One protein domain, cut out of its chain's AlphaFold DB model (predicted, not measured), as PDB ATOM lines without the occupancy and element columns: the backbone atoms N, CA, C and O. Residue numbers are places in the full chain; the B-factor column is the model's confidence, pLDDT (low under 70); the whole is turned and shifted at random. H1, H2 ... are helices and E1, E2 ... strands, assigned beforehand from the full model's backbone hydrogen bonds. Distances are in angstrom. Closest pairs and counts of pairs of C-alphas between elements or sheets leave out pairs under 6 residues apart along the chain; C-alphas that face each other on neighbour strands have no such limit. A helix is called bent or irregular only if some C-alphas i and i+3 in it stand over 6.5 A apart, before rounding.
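This is residues 327 to 403 of the 803 residues of an uncharacterized protein of Allomyces macrogynus (strain ATCC 38327) (UniProt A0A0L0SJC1). Two small two-stranded ribbons, E1 with E4 and E2 with E3, come near each other where the tight link from E1 to E2 joins them, and three short helices, H1, H2 and H3, lie round the ribbons, joined to the strands by tight or short links. H3 lies beside the last part of E4, H1 lies far out on the loop between E2 and E3, and residues 369 to 375, before H2, stick out. The printed part has 77 residues with four named strands and three named helices, in the order E1, E2, H1, E3, H2, E4, H3; both sheets are antiparallel. The class is mixed, helices and strands, with 38 residues, under half, in named elements. The whole is only just loose, close to compact, with a radius of gyration of the C-alphas of 13.9 A and spans of 37 by 29 by 24 A.

E1, residues 327 to 331, and E4, residues 383 to 388, are antiparallel neighbours at 143 degrees; N 327 and O 387 are 2.7 A apart and N 331 and O 383 are 2.8 A apart, within hydrogen-bond range. E2, residues 335 to 337, and E3, residues 363 to 365, are antiparallel neighbours at 147 degrees, with N 364 and O 336 within hydrogen-bond range at 2.8 A. Between the ribbons, the closest C-alphas of E1 and E3 are those of Ala 331 and Tyr 363, 6.1 A apart. H3, residues 396 to 403, comes closest to E4 at the C-alphas of Arg 387 and Cys 396, 5.2 A apart, and is apart from E1. H1, residues 346 to 354, and H2, residues 376 to 379, touch no helix. In H1 each O i to N i+4 pair is within hydrogen-bond range; H3 has 1 of 4, and 1 of 5 O i to N i+3 pairs; H2 is too short for an i+4 pair.

E1 begins at C-alpha 327, at (227.728, 316.292, 174.171), and is 12.6 A long. E4 is 15.6 A long, E2 6.9 A and E3 6.8 A. H1 is 12.4 A long and begins at C-alpha 346, at (233.018, 299.361, 198.738); H2 measures 5.2 A. H3 is 9.6 A long, ends at C-alpha 403, at (227.801, 299.648, 180.009), and is irregular, with C-alphas 398 and 401 7.0 A apart.

The two C-alphas farthest apart are those of Asn 371 and Phe 403, 40.7 A. The printed part has no cut, and no link is long. The mean pLDDT of the printed part is 82.5; residues 341 to 351, 354 to 360 and 370 are under 70.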
ATOM      1  N   VAL A 327     227.254 315.004 174.658       93.69
ATOM      2  CA  VAL A 327     227.728 316.292 174.171       93.69
ATOM      3  C   VAL A 327     229.244 316.277 174.083       93.69
ATOM      4  O   VAL A 327     229.925 315.770 174.968       93.69
ATOM      5  N   TRP A 328     229.784 316.813 172.994       95.31
ATOM      6  CA  TRP A 328     231.220 317.027 172.886       95.31
ATOM      7  C   TRP A 328     231.630 318.127 173.856       95.31
ATOM      8  O   TRP A 328     231.070 319.224 173.822       95.31
ATOM      9  N   VAL A 329     232.581 317.814 174.727       94.44
ATOM     10  CA  VAL A 329     233.199 318.769 175.643       94.44
ATOM     11  C   VAL A 329     234.682 318.784 175.336       94.44
ATOM     12  O   VAL A 329     235.290 317.729 175.159       94.44
ATOM     13  N   THR A 330     235.262 319.976 175.279       95.12
ATOM     14  CA  THR A 330     236.697 320.163 175.085       95.12
ATOM     15  C   THR A 330     237.299 320.685 176.381       95.12
ATOM     16  O   THR A 330     236.940 321.767 176.843       95.12
ATOM     17  N   ALA A 331     238.193 319.904 176.980       93.62
ATOM     18  CA  ALA A 331     239.041 320.357 178.067       93.62
ATOM     19  C   ALA A 331     240.179 321.200 177.462       93.62
ATOM     20  O   ALA A 331     240.876 320.706 176.567       93.62
ATOM     21  N   PRO A 332     240.357 322.465 177.885       94.62
ATOM     22  CA  PRO A 332     241.457 323.294 177.401       94.62
ATOM     23  C   PRO A 332     242.808 322.725 177.864       94.62
ATOM     24  O   PRO A 332     242.866 321.948 178.819       94.62
ATOM     25  N   ALA A 333     243.896 323.113 177.192       93.31
ATOM     26  CA  ALA A 333     245.244 322.721 177.602       93.31
ATOM     27  C   ALA A 333     245.517 323.136 179.059       93.31
ATOM     28  O   ALA A 333     245.092 324.205 179.497       93.31
ATOM     29  N   GLY A 334     246.195 322.269 179.809       91.56
ATOM     30  CA  GLY A 334     246.396 322.419 181.251       91.56
ATOM     31  C   GLY A 334     245.252 321.874 182.112       91.56
ATOM     32  O   GLY A 334     245.420 321.785 183.323       91.56
ATOM     33  N   ASN A 335     244.132 321.445 181.519       91.88
ATOM     34  CA  ASN A 335     243.046 320.766 182.225       91.88
ATOM     35  C   ASN A 335     242.904 319.317 181.746       91.88
ATOM     36  O   ASN A 335     243.110 318.998 180.576       91.88
ATOM     37  N   GLU A 336     242.485 318.435 182.647       89.81
ATOM     38  CA  GLU A 336     242.123 317.056 182.331       89.81
ATOM     39  C   GLU A 336     240.675 316.779 182.706       89.81
ATOM     40  O   GLU A 336     240.146 317.341 183.661       89.81
ATOM     41  N   PHE A 337     240.014 315.888 181.972       89.75
ATOM     42  CA  PHE A 337     238.701 315.419 182.393       89.75
ATOM     43  C   PHE A 337     238.781 314.724 183.748       89.75
ATOM     44  O   PHE A 337     239.721 313.971 184.007       89.75
ATOM     45  N   VAL A 338     237.763 314.934 184.583       84.19
ATOM     46  CA  VAL A 338     237.704 314.319 185.912       84.19
ATOM     47  C   VAL A 338     237.754 312.798 185.773       84.19
ATOM     48  O   VAL A 338     236.805 312.172 185.300       84.19
ATOM     49  N   LEU A 339     238.867 312.195 186.194       73.44
ATOM     50  CA  LEU A 339     239.019 310.745 186.200       73.44
ATOM     51  C   LEU A 339     238.297 310.176 187.428       73.44
ATOM     52  O   LEU A 339     238.764 310.304 188.564       73.44
ATOM     53  N   ARG A 340     237.142 309.536 187.223       71.75
ATOM     54  CA  ARG A 340     236.451 308.806 188.292       71.75
ATOM     55  C   ARG A 340     237.081 307.430 188.454       71.75
ATOM     56  O   ARG A 340     236.580 306.428 187.960       71.75
ATOM     57  N   THR A 341     238.176 307.381 189.202       65.62
ATOM     58  CA  THR A 341     238.796 306.112 189.587       65.62
ATOM     59  C   THR A 341     237.905 305.430 190.621       65.62
ATOM     60  O   THR A 341     237.952 305.748 191.813       65.62
ATOM     61  N   VAL A 342     237.039 304.530 190.171       64.56
ATOM     62  CA  VAL A 342     236.278 303.665 191.072       64.56
ATOM     63  C   VAL A 342     237.199 302.517 191.448       64.56
ATOM     64  O   VAL A 342     237.700 301.829 190.567       64.56
ATOM     65  N   SER A 343     237.447 302.308 192.737       65.38
ATOM     66  CA  SER A 343     238.091 301.071 193.178       65.38
ATOM     67  C   SER A 343     237.069 300.080 193.708       65.38
ATOM     68  O   SER A 343     236.000 300.491 194.153       65.38
ATOM     69  N   LEU A 344     237.400 298.782 193.657       61.78
ATOM     70  CA  LEU A 344     236.526 297.702 194.147       61.78
ATOM     71  C   LEU A 344     236.283 297.770 195.659       61.78
ATOM     72  O   LEU A 344     235.434 297.046 196.170       61.78
ATOM     73  N   ASP A 345     237.014 298.625 196.378       64.75
ATOM     74  CA  ASP A 345     236.690 298.911 197.764       64.75
ATOM     75  C   ASP A 345     235.305 299.566 197.830       64.75
ATOM     76  O   ASP A 345     235.055 300.615 197.233       64.75
ATOM     77  N   TRP A 346     234.399 298.926 198.564       62.88
ATOM     78  CA  TRP A 346     233.018 299.361 198.738       62.88
ATOM     79  C   TRP A 346     232.935 300.824 199.196       62.88
ATOM     80  O   TRP A 346     232.124 301.595 198.684       62.88
ATOM     81  N   SER A 347     233.841 301.241 200.086       64.88
ATOM     82  CA  SER A 347     233.959 302.631 200.541       64.88
ATOM     83  C   SER A 347     234.218 303.608 199.386       64.88
ATOM     84  O   SER A 347     233.550 304.638 199.257       64.88
ATOM     85  N   SER A 348     235.142 303.257 198.493       67.75
ATOM     86  CA  SER A 348     235.495 304.037 197.310       67.75
ATOM     87  C   SER A 348     234.351 304.082 196.307       67.75
ATOM     88  O   SER A 348     234.031 305.164 195.814       67.75
ATOM     89  N   LEU A 349     233.706 302.946 196.040       68.31
ATOM     90  CA  LEU A 349     232.586 302.856 195.109       68.31
ATOM     91  C   LEU A 349     231.445 303.791 195.516       68.31
ATOM     92  O   LEU A 349     230.933 304.553 194.696       68.31
ATOM     93  N   LEU A 350     231.119 303.826 196.802       67.75
ATOM     94  CA  LEU A 350     230.010 304.630 197.310       67.75
ATOM     95  C   LEU A 350     230.381 306.096 197.509       67.75
ATOM     96  O   LEU A 350     229.562 306.980 197.254       67.75
ATOM     97  N   SER A 351     231.636 306.380 197.870       69.88
ATOM     98  CA  SER A 351     232.159 307.747 197.791       69.88
ATOM     99  C   SER A 351     232.097 308.279 196.352       69.88
ATOM    100  O   SER A 351     231.809 309.450 196.130       69.88
ATOM    101  N   SER A 352     232.275 307.409 195.347       73.81
ATOM    102  CA  SER A 352     232.140 307.790 193.941       73.81
ATOM    103  C   SER A 352     230.687 308.074 193.552       73.81
ATOM    104  O   SER A 352     230.451 308.988 192.768       73.81
ATOM    105  N   PHE A 353     229.727 307.348 194.140       74.38
ATOM    106  CA  PHE A 353     228.294 307.580 193.941       74.38
ATOM    107  C   PHE A 353     227.769 308.821 194.660       74.38
ATOM    108  O   PHE A 353     226.757 309.361 194.239       74.38
ATOM    109  N   SER A 354     228.436 309.289 195.714       68.69
ATOM    110  CA  SER A 354     228.065 310.525 196.426       68.69
ATOM    111  C   SER A 354     228.788 311.772 195.907       68.69
ATOM    112  O   SER A 354     228.379 312.895 196.205       68.69
ATOM    113  N   ARG A 355     229.844 311.611 195.093       67.94
ATOM    114  CA  ARG A 355     230.454 312.718 194.341       67.94
ATOM    115  C   ARG A 355     229.522 313.135 193.211       67.94
ATOM    116  O   ARG A 355     229.666 312.695 192.070       67.94
ATOM    117  N   SER A 356     228.568 313.997 193.525       62.28
ATOM    118  CA  SER A 356     227.792 314.702 192.514       62.28
ATOM    119  C   SER A 356     228.643 315.832 191.934       62.28
ATOM    120  O   SER A 356     229.063 316.740 192.648       62.28
ATOM    121  N   THR A 357     228.904 315.790 190.628       60.28
ATOM    122  CA  THR A 357     229.494 316.898 189.854       60.28
ATOM    123  C   THR A 357     228.411 317.888 189.432       60.28
ATOM    124  O   THR A 357     228.460 318.457 188.346       60.28
ATOM    125  N   THR A 358     227.417 318.122 190.294       56.22
ATOM    126  CA  THR A 358     226.311 319.068 190.052       56.22
ATOM    127  C   THR A 358     226.795 320.493 189.792       56.22
ATOM    128  O   THR A 358     226.055 321.287 189.219       56.22
ATOM    129  N   THR A 359     228.046 320.813 190.136       57.72
ATOM    130  CA  THR A 359     228.716 322.067 189.765       57.72
ATOM    131  C   THR A 359     229.074 322.165 188.275       57.72
ATOM    132  O   THR A 359     229.552 323.207 187.841       57.72
ATOM    133  N   GLY A 360     228.832 321.120 187.472       62.75
ATOM    134  CA  GLY A 360     228.949 321.150 186.011       62.75
ATOM    135  C   GLY A 360     230.381 321.164 185.474       62.75
ATOM    136  O   GLY A 360     230.581 321.365 184.277       62.75
ATOM    137  N   VAL A 361     231.389 320.954 186.323       77.31
ATOM    138  CA  VAL A 361     232.786 321.004 185.888       77.31
ATOM    139  C   VAL A 361     233.198 319.643 185.316       77.31
ATOM    140  O   VAL A 361     233.366 318.670 186.048       77.31
ATOM    141  N   ALA A 362     233.335 319.564 183.990       83.50
ATOM    142  CA  ALA A 362     233.738 318.343 183.279       83.50
ATOM    143  C   ALA A 362     235.230 318.003 183.453       83.50
ATOM    144  O   ALA A 362     235.644 316.858 183.263       83.50
ATOM    145  N   TYR A 363     236.040 319.006 183.786       88.94
ATOM    146  CA  TYR A 363     237.492 318.923 183.836       88.94
ATOM    147  C   TYR A 363     238.053 319.595 185.089       88.94
ATOM    148  O   TYR A 363     237.468 320.518 185.644       88.94
ATOM    149  N   THR A 364     239.215 319.149 185.531       87.19
ATOM    150  CA  THR A 364     239.986 319.738 186.624       87.19
ATOM    151  C   THR A 364     241.316 320.239 186.088       87.19
ATOM    152  O   THR A 364     241.868 319.653 185.158       87.19
ATOM    153  N   ALA A 365     241.831 321.322 186.667       88.12
ATOM    154  CA  ALA A 365     243.168 321.795 186.337       88.12
ATOM    155  C   ALA A 365     244.214 320.740 186.707       88.12
ATOM    156  O   ALA A 365     244.157 320.139 187.784       88.12
ATOM    157  N   CYS A 366     245.168 320.526 185.811       87.75
ATOM    158  CA  CYS A 366     246.334 319.715 186.084       87.75
ATOM    159  C   CYS A 366     247.278 320.512 186.977       87.75
ATOM    160  O   CYS A 366     248.066 321.334 186.513       87.75
ATOM    161  N   ASN A 367     247.177 320.278 188.283       86.56
ATOM    162  CA  ASN A 367     247.978 320.969 189.288       86.56
ATOM    163  C   ASN A 367     249.387 320.371 189.382       86.56
ATOM    164  O   ASN A 367     249.787 319.858 190.428       86.56
ATOM    165  N   PHE A 368     250.142 320.420 188.288       87.69
ATOM    166  CA  PHE A 368     251.570 320.120 188.321       87.69
ATOM    167  C   PHE A 368     252.327 321.287 188.952       87.69
ATOM    168  O   PHE A 368     251.978 322.454 188.763       87.69
ATOM    169  N   ARG A 369     253.400 320.997 189.687       79.19
ATOM    170  CA  ARG A 369     254.319 322.050 190.129       79.19
ATOM    171  C   ARG A 369     255.064 322.597 188.913       79.19
ATOM    172  O   ARG A 369     255.865 321.884 188.314       79.19
ATOM    173  N   ALA A 370     254.806 323.859 188.565       69.75
ATOM    174  CA  ALA A 370     255.336 324.503 187.357       69.75
ATOM    175  C   ALA A 370     256.871 324.420 187.231       69.75
ATOM    176  O   ALA A 370     257.384 324.272 186.128       69.75
ATOM    177  N   ASN A 371     257.595 324.438 188.357       77.31
ATOM    178  CA  ASN A 371     259.061 324.379 188.375       77.31
ATOM    179  C   ASN A 371     259.629 322.946 188.319       77.31
ATOM    180  O   ASN A 371     260.828 322.781 188.130       77.31
ATOM    181  N   GLU A 372     258.797 321.915 188.503       78.31
ATOM    182  CA  GLU A 372     259.229 320.510 188.620       78.31
ATOM    183  C   GLU A 372     258.729 319.633 187.454       78.31
ATOM    184  O   GLU A 372     259.095 318.464 187.369       78.31
ATOM    185  N   CYS A 373     257.903 320.174 186.550       86.88
ATOM    186  CA  CYS A 373     257.269 319.428 185.462       86.88
ATOM    187  C   CYS A 373     257.462 320.116 184.095       86.88
ATOM    188  O   CYS A 373     256.585 320.861 183.647       86.88
ATOM    189  N   PRO A 374     258.578 319.858 183.388       86.88
ATOM    190  CA  PRO A 374     258.840 320.468 182.080       86.88
ATOM    191  C   PRO A 374     257.855 320.008 180.989       86.88
ATOM    192  O   PRO A 374     257.617 320.730 180.025       86.88
ATOM    193  N   ILE A 375     257.233 318.838 181.160       91.62
ATOM    194  CA  ILE A 375     256.278 318.238 180.214       91.62
ATOM    195  C   ILE A 375     254.803 318.455 180.616       91.62
ATOM    196  O   ILE A 375     253.923 317.700 180.207       91.62
ATOM    197  N   ALA A 376     254.498 319.475 181.426       89.50
ATOM    198  CA  ALA A 376     253.144 319.728 181.940       89.50
ATOM    199  C   ALA A 376     252.088 319.863 180.827       89.50
ATOM    200  O   ALA A 376     251.050 319.197 180.856       89.50
ATOM    201  N   ASN A 377     252.382 320.683 179.814       88.31
ATOM    202  CA  ASN A 377     251.499 320.908 178.661       88.31
ATOM    203  C   ASN A 377     251.304 319.636 177.827       88.31
ATOM    204  O   ASN A 377     250.253 319.418 177.231       88.31
ATOM    205  N   ASP A 378     252.321 318.783 177.834       90.56
ATOM    206  CA  ASP A 378     252.369 317.515 177.129       90.56
ATOM    207  C   ASP A 378     251.547 316.419 177.828       90.56
ATOM    208  O   ASP A 378     250.959 315.551 177.174       90.56
ATOM    209  N   LEU A 379     251.480 316.465 179.159       89.75
ATOM    210  CA  LEU A 379     250.672 315.559 179.974       89.75
ATOM    211  C   LEU A 379     249.205 315.979 180.061       89.75
ATOM    212  O   LEU A 379     248.341 315.131 180.296       89.75
ATOM    213  N   CYS A 380     248.907 317.261 179.862       92.38
ATOM    214  CA  CYS A 380     247.544 317.784 179.816       92.38
ATOM    215  C   CYS A 380     247.287 318.590 178.543       92.38
ATOM    216  O   CYS A 380     247.030 319.797 178.612       92.38
ATOM    217  N   PRO A 381     247.340 317.928 177.373       92.69
ATOM    218  CA  PRO A 381     247.002 318.579 176.126       92.69
ATOM    219  C   PRO A 381     245.508 318.901 176.100       92.69
ATOM    220  O   PRO A 381     244.695 318.275 176.789       92.69
ATOM    221  N   GLN A 382     245.136 319.847 175.240       94.31
ATOM    222  CA  GLN A 382     243.734 320.055 174.908       94.31
ATOM    223  C   GLN A 382     243.138 318.733 174.417       94.31
ATOM    224  O   GLN A 382     243.658 318.104 173.495       94.31
ATOM    225  N   SER A 383     242.045 318.301 175.038       92.94
ATOM    226  CA  SER A 383     241.405 317.030 174.710       92.94
ATOM    227  C   SER A 383     239.909 317.220 174.550       92.94
ATOM    228  O   SER A 383     239.271 317.974 175.281       92.94
ATOM    229  N   THR A 384     239.340 316.548 173.556       95.06
ATOM    230  CA  THR A 384     237.902 316.565 173.303       95.06
ATOM    231  C   THR A 384     237.367 315.164 173.522       95.06
ATOM    232  O   THR A 384     237.915 314.203 172.989       95.06
ATOM    233  N   ASP A 385     236.317 315.051 174.326       94.06
ATOM    234  CA  ASP A 385     235.660 313.780 174.608       94.06
ATOM    235  C   ASP A 385     234.144 313.952 174.522       94.06
ATOM    236  O   ASP A 385     233.594 315.034 174.757       94.06
ATOM    237  N   LEU A 386     233.464 312.873 174.162       95.06
ATOM    238  CA  LEU A 386     232.015 312.828 174.124       95.06
ATOM    239  C   LEU A 386     231.529 312.506 175.540       95.06
ATOM    240  O   LEU A 386     231.730 311.397 176.028       95.06
ATOM    241  N   ARG A 387     230.915 313.477 176.214       93.69
ATOM    242  CA  ARG A 387     230.494 313.393 177.620       93.69
ATOM    243  C   ARG A 387     228.984 313.297 177.760       93.69
ATOM    244  O   ARG A 387     228.249 313.787 176.909       93.69
ATOM    245  N   LEU A 388     228.508 312.675 178.831       93.25
ATOM    246  CA  LEU A 388     227.075 312.572 179.097       93.25
ATOM    247  C   LEU A 388     226.489 313.963 179.395       93.25
ATOM    248  O   LEU A 388     227.015 314.698 180.222       93.25
ATOM    249  N   ALA A 389     225.380 314.328 178.747       91.62
ATOM    250  CA  ALA A 389     224.755 315.643 178.926       91.62
ATOM    251  C   ALA A 389     224.211 315.847 180.351       91.62
ATOM    252  O   ALA A 389     224.290 316.943 180.904       91.62
ATOM    253  N   ALA A 390     223.664 314.776 180.935       89.12
ATOM    254  CA  ALA A 390     223.115 314.783 182.287       89.12
ATOM    255  C   ALA A 390     224.202 314.904 183.368       89.12
ATOM    256  O   ALA A 390     223.951 315.486 184.418       89.12
ATOM    257  N   ASP A 391     225.404 314.382 183.107       90.12
ATOM    258  CA  ASP A 391     226.564 314.518 183.987       90.12
ATOM    259  C   ASP A 391     227.855 314.444 183.162       90.12
ATOM    260  O   ASP A 391     228.349 313.369 182.810       90.12
ATOM    261  N   VAL A 392     228.416 315.620 182.880       90.62
ATOM    262  CA  VAL A 392     229.582 315.800 182.003       90.62
ATOM    263  C   VAL A 392     230.867 315.158 182.531       90.62
ATOM    264  O   VAL A 392     231.863 315.117 181.809       90.62
ATOM    265  N   SER A 393     230.870 314.638 183.761       86.88
ATOM    266  CA  SER A 393     232.006 313.877 184.281       86.88
ATOM    267  C   SER A 393     232.145 312.497 183.633       86.88
ATOM    268  O   SER A 393     233.258 311.980 183.569       86.88
ATOM    269  N   PHE A 394     231.072 311.926 183.073       89.38
ATOM    270  CA  PHE A 394     231.109 310.593 182.467       89.38
ATOM    271  C   PHE A 394     231.436 310.629 180.976       89.38
ATOM    272  O   PHE A 394     230.852 311.402 180.212       89.38
ATOM    273  N   SER A 395     232.352 309.757 180.549       91.12
ATOM    274  CA  SER A 395     232.689 309.579 179.133       91.12
ATOM    275  C   SER A 395     231.676 308.658 178.468       91.12
ATOM    276  O   SER A 395     231.507 307.501 178.859       91.12
ATOM    277  N   CYS A 396     231.007 309.139 177.423       93.31
ATOM    278  CA  CYS A 396     230.038 308.327 176.709       93.31
ATOM    279  C   CYS A 396     230.688 307.157 175.981       93.31
ATOM    280  O   CYS A 396     230.153 306.053 176.008       93.31
ATOM    281  N   LEU A 397     231.856 307.380 175.381       90.75
ATOM    282  CA  LEU A 397     232.560 306.352 174.617       90.75
ATOM    283  C   LEU A 397     233.150 305.267 175.521       90.75
ATOM    284  O   LEU A 397     233.107 304.093 175.164       90.75
ATOM    285  N   LYS A 398     233.691 305.654 176.683       86.25
ATOM    286  CA  LYS A 398     234.388 304.721 177.580       86.25
ATOM    287  C   LYS A 398     233.481 304.081 178.626       86.25
ATOM    288  O   LYS A 398     233.730 302.947 179.011       86.25
ATOM    289  N   GLU A 399     232.453 304.789 179.090       85.94
ATOM    290  CA  GLU A 399     231.649 304.358 180.238       85.94
ATOM    291  C   GLU A 399     230.170 304.177 179.873       85.94
ATOM    292  O   GLU A 399     229.588 303.137 180.164       85.94
ATOM    293  N   ILE A 400     229.527 305.146 179.214       91.50
ATOM    294  CA  ILE A 400     228.065 305.088 179.022       91.50
ATOM    295  C   ILE A 400     227.646 304.073 177.957       91.50
ATOM    296  O   ILE A 400     226.812 303.211 178.229       91.50
ATOM    297  N   TYR A 401     228.196 304.155 176.748       90.88
ATOM    298  CA  TYR A 401     227.815 303.299 175.625       90.88
ATOM    299  C   TYR A 401     228.090 301.809 175.834       90.88
ATOM    300  O   TYR A 401     227.196 301.020 175.530       90.88
ATOM    301  N   PRO A 402     229.248 301.379 176.361       84.88
ATOM    302  CA  PRO A 402     229.473 299.952 176.558       84.88
ATOM    303  C   PRO A 402     228.640 299.374 177.714       84.88
ATOM    304  O   PRO A 402     228.277 298.201 177.670       84.88
ATOM    305  N   PHE A 403     228.304 300.177 178.733       84.12
ATOM    306  CA  PHE A 403     227.801 299.648 180.009       84.12
ATOM    307  C   PHE A 403     226.357 300.020 180.331       84.12
ATOM    308  O   PHE A 403     225.574 299.174 180.756       84.12
TER     309      PHE A 403